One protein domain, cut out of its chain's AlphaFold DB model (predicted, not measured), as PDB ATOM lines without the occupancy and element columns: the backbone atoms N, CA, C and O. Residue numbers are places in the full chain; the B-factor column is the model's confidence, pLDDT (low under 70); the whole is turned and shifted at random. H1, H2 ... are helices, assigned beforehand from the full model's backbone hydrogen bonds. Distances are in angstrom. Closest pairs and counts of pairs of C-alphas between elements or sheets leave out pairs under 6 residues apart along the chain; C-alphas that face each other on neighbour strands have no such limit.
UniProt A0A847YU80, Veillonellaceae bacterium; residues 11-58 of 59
ATOM      1  N   ASP A  11      21.187 -34.922  57.182       86.00
ATOM      2  CA  ASP A  11      22.479 -34.436  56.698       86.00
ATOM      3  C   ASP A  11      22.676 -34.902  55.248       86.00
ATOM      4  O   ASP A  11      22.850 -36.094  54.984       86.00
ATOM      5  N   SER A  12      22.627 -33.964  54.301       82.69
ATOM      6  CA  SER A  12      22.734 -34.259  52.870       82.69
ATOM      7  C   SER A  12      24.122 -34.727  52.435       82.69
ATOM      8  O   SER A  12      24.234 -35.457  51.453       82.69
ATOM      9  N   GLU A  13      25.181 -34.337  53.149       84.62
ATOM     10  CA  GLU A  13      26.551 -34.745  52.822       84.62
ATOM     11  C   GLU A  13      26.814 -36.188  53.263       84.62
ATOM     12  O   GLU A  13      27.528 -36.937  52.593       84.62
ATOM     13  N   ARG A  14      26.207 -36.603  54.380       83.81
ATOM     14  CA  ARG A  14      26.330 -37.969  54.911       83.81
ATOM     15  C   ARG A  14      25.294 -38.939  54.357       83.81
ATOM     16  O   ARG A  14      25.536 -40.146  54.371       83.81
ATOM     17  N   CYS A  15      24.160 -38.438  53.869       83.06
ATOM     18  CA  CYS A  15      23.070 -39.250  53.333       83.06
ATOM     19  C   CYS A  15      22.718 -38.882  51.876       83.06
ATOM     20  O   CYS A  15      21.551 -38.614  51.587       83.06
ATOM     21  N   PRO A  16      23.684 -38.912  50.934       82.69
ATOM     22  CA  PRO A  16      23.453 -38.465  49.559       82.69
ATOM     23  C   PRO A  16      22.421 -39.327  48.818       82.69
ATOM     24  O   PRO A  16      21.645 -38.806  48.025       82.69
ATOM     25  N   VAL A  17      22.370 -40.633  49.108       81.94
ATOM     26  CA  VAL A  17      21.389 -41.558  48.509       81.94
ATOM     27  C   VAL A  17      19.976 -41.223  48.976       81.94
ATOM     28  O   VAL A  17      19.092 -41.070  48.150       81.94
ATOM     29  N   LEU A  18      19.776 -41.024  50.282       82.00
ATOM     30  CA  LEU A  18      18.468 -40.663  50.832       82.00
ATOM     31  C   LEU A  18      17.955 -39.345  50.242       82.00
ATOM     32  O   LEU A  18      16.783 -39.247  49.905       82.00
ATOM     33  N   VAL A  19      18.825 -38.340  50.102       83.06
ATOM     34  CA  VAL A  19      18.446 -37.066  49.478       83.06
ATOM     35  C   VAL A  19      18.090 -37.264  48.008       83.06
ATOM     36  O   VAL A  19      17.039 -36.794  47.588       83.06
ATOM     37  N   SER A  20      18.897 -38.018  47.257       81.69
ATOM     38  CA  SER A  20      18.603 -38.333  45.855       81.69
ATOM     39  C   SER A  20      17.257 -39.043  45.694       81.69
ATOM     40  O   SER A  20      16.489 -38.675  44.812       81.69
ATOM     41  N   GLU A  21      16.958 -40.029  46.543       81.75
ATOM     42  CA  GLU A  21      15.681 -40.756  46.535       81.75
ATOM     43  C   GLU A  21      14.501 -39.851  46.921       81.75
ATOM     44  O   GLU A  21      13.417 -39.948  46.354       81.75
ATOM     45  N   MET A  22      14.696 -38.926  47.868       79.06
ATOM     46  CA  MET A  22      13.669 -37.954  48.250       79.06
ATOM     47  C   MET A  22      13.385 -36.928  47.146       79.06
ATOM     48  O   MET A  22      12.241 -36.502  47.003       79.06
ATOM     49  N   GLU A  23      14.398 -36.530  46.374       78.12
ATOM     50  CA  GLU A  23      14.242 -35.623  45.229       78.12
ATOM     51  C   GLU A  23      13.515 -36.287  44.054       78.12
ATOM     52  O   GLU A  23      12.771 -35.619  43.335       78.12
ATOM     53  N   THR A  24      13.693 -37.598  43.866       71.44
ATOM     54  CA  THR A  24      13.030 -38.373  42.806       71.44
ATOM     55  C   THR A  24      11.696 -38.985  43.237       71.44
ATOM     56  O   THR A  24      11.003 -39.577  42.407       71.44
ATOM     57  N   TYR A  25      11.296 -38.813  44.500       65.94
ATOM     58  CA  TYR A  25      10.065 -39.377  45.045       65.94
ATOM     59  C   TYR A  25       8.819 -38.742  44.412       65.94
ATOM     60  O   TYR A  25       8.383 -37.647  44.782       65.94
ATOM     61  N   ALA A  26       8.220 -39.449  43.454       73.12
ATOM     62  CA  ALA A  26       7.046 -39.005  42.713       73.12
ATOM     63  C   ALA A  26       5.797 -39.835  43.048       73.12
ATOM     64  O   ALA A  26       5.861 -41.021  43.376       73.12
ATOM     65  N   TRP A  27       4.630 -39.203  42.933       70.81
ATOM     66  CA  TRP A  27       3.337 -39.879  43.037       70.81
ATOM     67  C   TRP A  27       2.963 -40.520  41.701       70.81
ATOM     68  O   TRP A  27       3.121 -39.902  40.644       70.81
ATOM     69  N   ASP A  28       2.454 -41.752  41.742       72.06
ATOM     70  CA  ASP A  28       2.026 -42.466  40.542       72.06
ATOM     71  C   ASP A  28       0.735 -41.835  39.996       72.06
ATOM     72  O   ASP A  28      -0.355 -42.006  40.547       72.06
ATOM     73  N   GLN A  29       0.853 -41.103  38.887       72.12
ATOM     74  CA  GLN A  29      -0.287 -40.445  38.240       72.12
ATOM     75  C   GLN A  29      -1.345 -41.444  37.740       72.12
ATOM     76  O   GLN A  29      -2.534 -41.144  37.772       72.12
ATOM     77  N   SER A  30      -0.951 -42.664  37.357       69.19
ATOM     78  CA  SER A  30      -1.900 -43.707  36.940       69.19
ATOM     79  C   SER A  30      -2.659 -44.309  38.125       69.19
ATOM     80  O   SER A  30      -3.752 -44.853  37.952       69.19
ATOM     81  N   ALA A  31      -2.080 -44.276  39.328       63.19
ATOM     82  CA  ALA A  31      -2.783 -44.632  40.557       63.19
ATOM     83  C   ALA A  31      -3.776 -43.530  40.962       63.19
ATOM     84  O   ALA A  31      -4.924 -43.848  41.283       63.19
ATOM     85  N   ALA A  32      -3.388 -42.257  40.824       69.81
ATOM     86  CA  ALA A  32      -4.267 -41.115  41.079       69.81
ATOM     87  C   ALA A  32      -5.536 -41.145  40.203       69.81
ATOM     88  O   ALA A  32      -6.639 -40.943  40.711       69.81
ATOM     89  N   ASP A  33      -5.415 -41.520  38.924       70.81
ATOM     90  CA  ASP A  33      -6.555 -41.682  38.003       70.81
ATOM     91  C   ASP A  33      -7.540 -42.789  38.428       70.81
ATOM     92  O   ASP A  33      -8.713 -42.778  38.050       70.81
ATOM     93  N   ARG A  34      -7.081 -43.749  39.238       77.25
ATOM     94  CA  ARG A  34      -7.904 -44.818  39.829       77.25
ATOM     95  C   ARG A  34      -8.453 -44.455  41.214       77.25
ATOM     96  O   ARG A  34      -9.131 -45.278  41.823       77.25
ATOM     97  N   GLY A  35      -8.179 -43.243  41.704       77.81
ATOM     98  CA  GLY A  35      -8.523 -42.801  43.057       77.81
ATOM     99  C   GLY A  35      -7.648 -43.425  44.150       77.81
ATOM    100  O   GLY A  35      -8.042 -43.431  45.314       77.81
ATOM    101  N   GLU A  36      -6.487 -43.979  43.788       70.69
ATOM    102  CA  GLU A  36      -5.536 -44.575  44.724       70.69
ATOM    103  C   GLU A  36      -4.311 -43.668  44.894       70.69
ATOM    104  O   GLU A  36      -3.520 -43.497  43.970       70.69
ATOM    105  N   ASP A  37      -4.091 -43.144  46.101       68.62
ATOM    106  CA  ASP A  37      -2.853 -42.430  46.422       68.62
ATOM    107  C   ASP A  37      -1.738 -43.434  46.721       68.62
ATOM    108  O   ASP A  37      -1.648 -43.999  47.817       68.62
ATOM    109  N   LYS A  38      -0.877 -43.672  45.729       72.12
ATOM    110  CA  LYS A  38       0.310 -44.518  45.878       72.12
ATOM    111  C   LYS A  38       1.557 -43.808  45.343       72.12
ATOM    112  O   LYS A  38       1.531 -43.283  44.229       72.12
ATOM    113  N   PRO A  39       2.657 -43.799  46.112       74.00
ATOM    114  CA  PRO A  39       3.942 -43.348  45.604       74.00
ATOM    115  C   PRO A  39       4.480 -44.342  44.572       74.00
ATOM    116  O   PRO A  39       4.198 -45.546  44.639       74.00
ATOM    117  N   GLN A  40       5.262 -43.841  43.623       72.50
ATOM    118  CA  GLN A  40       5.944 -44.680  42.653       72.50
ATOM    119  C   GLN A  40       7.045 -45.487  43.362       72.50
ATOM    120  O   GLN A  40       7.876 -44.924  44.067       72.50
ATOM    121  N   LYS A  41       7.055 -46.814  43.184       68.94
ATOM    122  CA  LYS A  41       8.086 -47.707  43.746       68.94
ATOM    123  C   LYS A  41       9.364 -47.684  42.906       68.94
ATOM    124  O   LYS A  41       9.665 -48.649  42.203       68.94
ATOM    125  N   ILE A  42      10.061 -46.557  42.914       68.81
ATOM    126  CA  ILE A  42      11.362 -46.394  42.263       68.81
ATOM    127  C   ILE A  42      12.296 -45.775  43.291       68.81
ATOM    128  O   ILE A  42      11.954 -44.744  43.860       68.81
ATOM    129  N   ASP A  43      13.438 -46.429  43.515       66.00
ATOM    130  CA  ASP A  43      14.485 -45.985  44.438       66.00
ATOM    131  C   ASP A  43      13.920 -45.561  45.812       66.00
ATOM    132  O   ASP A  43      14.097 -44.435  46.256       66.00
ATOM    133  N   ASP A  44      13.179 -46.460  46.474       68.25
ATOM    134  CA  ASP A  44      12.478 -46.198  47.742       68.25
ATOM    135  C   ASP A  44      13.156 -46.830  48.973       68.25
ATOM    136  O   ASP A  44      12.616 -46.781  50.079       68.25
ATOM    137  N   HIS A  45      14.347 -47.411  48.817       78.12
ATOM    138  CA  HIS A  45      14.981 -48.237  49.847       78.12
ATOM    139  C   HIS A  45      15.371 -47.446  51.104       78.12
ATOM    140  O   HIS A  45      15.102 -47.887  52.228       78.12
ATOM    141  N   ALA A  46      16.023 -46.290  50.945       78.12
ATOM    142  CA  ALA A  46      16.440 -45.459  52.072       78.12
ATOM    143  C   ALA A  46      15.253 -44.677  52.650       78.12
ATOM    144  O   ALA A  46      15.159 -44.513  53.872       78.12
ATOM    145  N   VAL A  47      14.318 -44.250  51.797       80.25
ATOM    146  CA  VAL A  47      13.082 -43.569  52.214       80.25
ATOM    147  C   VAL A  47      12.199 -44.484  53.072       80.25
ATOM    148  O   VAL A  47      11.724 -44.063  54.133       80.25
ATOM    149  N   ASP A  48      12.027 -45.751  52.689       80.62
ATOM    150  CA  ASP A  48      11.266 -46.722  53.482       80.62
ATOM    151  C   ASP A  48      11.949 -47.020  54.821       80.62
ATOM    152  O   ASP A  48      11.287 -47.054  55.864       80.62
ATOM    153  N   ALA A  49      13.277 -47.165  54.836       82.00
ATOM    154  CA  ALA A  49      14.028 -47.351  56.076       82.00
ATOM    155  C   ALA A  49      13.833 -46.170  57.046       82.00
ATOM    156  O   ALA A  49      13.552 -46.376  58.233       82.00
ATOM    157  N   LEU A  50      13.902 -44.932  56.540       82.44
ATOM    158  CA  LEU A  50      13.634 -43.729  57.328       82.44
ATOM    159  C   LEU A  50      12.200 -43.720  57.868       82.44
ATOM    160  O   LEU A  50      11.977 -43.393  59.035       82.44
ATOM    161  N   LYS A  51      11.222 -44.112  57.048       81.94
ATOM    162  CA  LYS A  51       9.815 -44.190  57.449       81.94
ATOM    163  C   LYS A  51       9.606 -45.162  58.610       81.94
ATOM    164  O   LYS A  51       8.918 -44.806  59.568       81.94
ATOM    165  N   TYR A  52      10.212 -46.351  58.569       84.12
ATOM    166  CA  TYR A  52      10.143 -47.305  59.683       84.12
ATOM    167  C   TYR A  52      10.814 -46.763  60.952       84.12
ATOM    168  O   TYR A  52      10.265 -46.912  62.047       84.12
ATOM    169  N   ALA A  53      11.956 -46.083  60.823       82.81
ATOM    170  CA  ALA A  53      12.631 -45.454  61.957       82.81
ATOM    171  C   ALA A  53      11.757 -44.364  62.602       82.81
ATOM    172  O   ALA A  53      11.519 -44.382  63.806       82.81
ATOM    173  N   VAL A  54      11.182 -43.463  61.803       82.31
ATOM    174  CA  VAL A  54      10.284 -42.409  62.300       82.31
ATOM    175  C   VAL A  54       9.034 -42.998  62.954       82.31
ATOM    176  O   VAL A  54       8.624 -42.532  64.017       82.31
ATOM    177  N   ASN A  55       8.430 -44.022  62.348       81.88
ATOM    178  CA  ASN A  55       7.206 -44.632  62.867       81.88
ATOM    179  C   ASN A  55       7.435 -45.457  64.144       81.88
ATOM    180  O   ASN A  55       6.510 -45.623  64.926       81.88
ATOM    181  N   SER A  56       8.646 -45.973  64.361       79.06
ATOM    182  CA  SER A  56       8.997 -46.699  65.591       79.06
ATOM    183  C   SER A  56       9.407 -45.780  66.745       79.06
ATOM    184  O   SER A  56       9.211 -46.143  67.900       79.06
ATOM    185  N   ILE A  57       9.943 -44.591  66.450       75.62
ATOM    186  CA  ILE A  57      10.326 -43.588  67.461       75.62
ATOM    187  C   ILE A  57       9.113 -42.777  67.941       75.62
ATOM    188  O   ILE A  57       9.081 -42.342  69.092       75.62
ATOM    189  N   ARG A  58       8.101 -42.585  67.086       61.66
ATOM    190  CA  ARG A  58       6.799 -42.026  67.479       61.66
ATOM    191  C   ARG A  58       5.981 -43.068  68.256       61.66
ATOM    192  O   ARG A  58       5.099 -43.713  67.695       61.66
TER     193      ARG A  58
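AT A GLANCE: This is residues 11 to 58 of the 59 residues of a protein of Veillonellaceae bacterium (UniProt A0A847YU80). Two helices, H1 and H3, meet at about a right angle, and from the end of H1 a long thin loop runs out to the short helix H2 and folds back to the start of H3. H3 begins beside H1, and its residues 51 to 57, with Arg 58 after them, stick out from the rest. The printed part has 48 residues with three named helices, in the order H1, H2, H3, and no named strand; its class is all helix. The whole is loose, with a radius of gyration of the C-alphas of 12.7 A, and only just flat, spanning 37 by 24 by 12 A.

IN THESE COORDINATES: H1, residues 16 to 24, begins with C-alpha 16 at (23.453, -38.465, 49.559) and is 12.4 A from first to last C-alpha. H2, residues 29 to 32, measures 4.9 A and begins with C-alpha 29 at (-0.287, -40.445, 38.240). H3, residues 45 to 57, is the longest helix, 18.8 A, and ends with C-alpha 57 at (10.326, -43.588, 67.461).

HOW THE PARTS SIT: H1 and H3 touch, and their closest C-alphas, those of Leu 18 and Ala 46, are 5.4 A apart. H3 touches H1 with residues 46 to 47 alone. Their lines stand about perpendicular, at 82 degrees. H2 is apart from both H1 and H3. In H1 and H3 every O i to N i+4 pair is within hydrogen-bond range; H2, with four residues, is too short for such a pair, and its one O i to N i+3 pair is within range.

THE WHOLE: The C-alphas of Glu 13 and Arg 34 are the two farthest apart, at 38.2 A. The printed part has no cut. The link from H1 to H2 is tight, with 4 residues, and the link from H2 to H3, residues 33 to 44, is long. The mean pLDDT of the printed part is 76.4; residue 25, residues 30 to 32, residue 37, residues 41 to 44 and residue 58 are under 70.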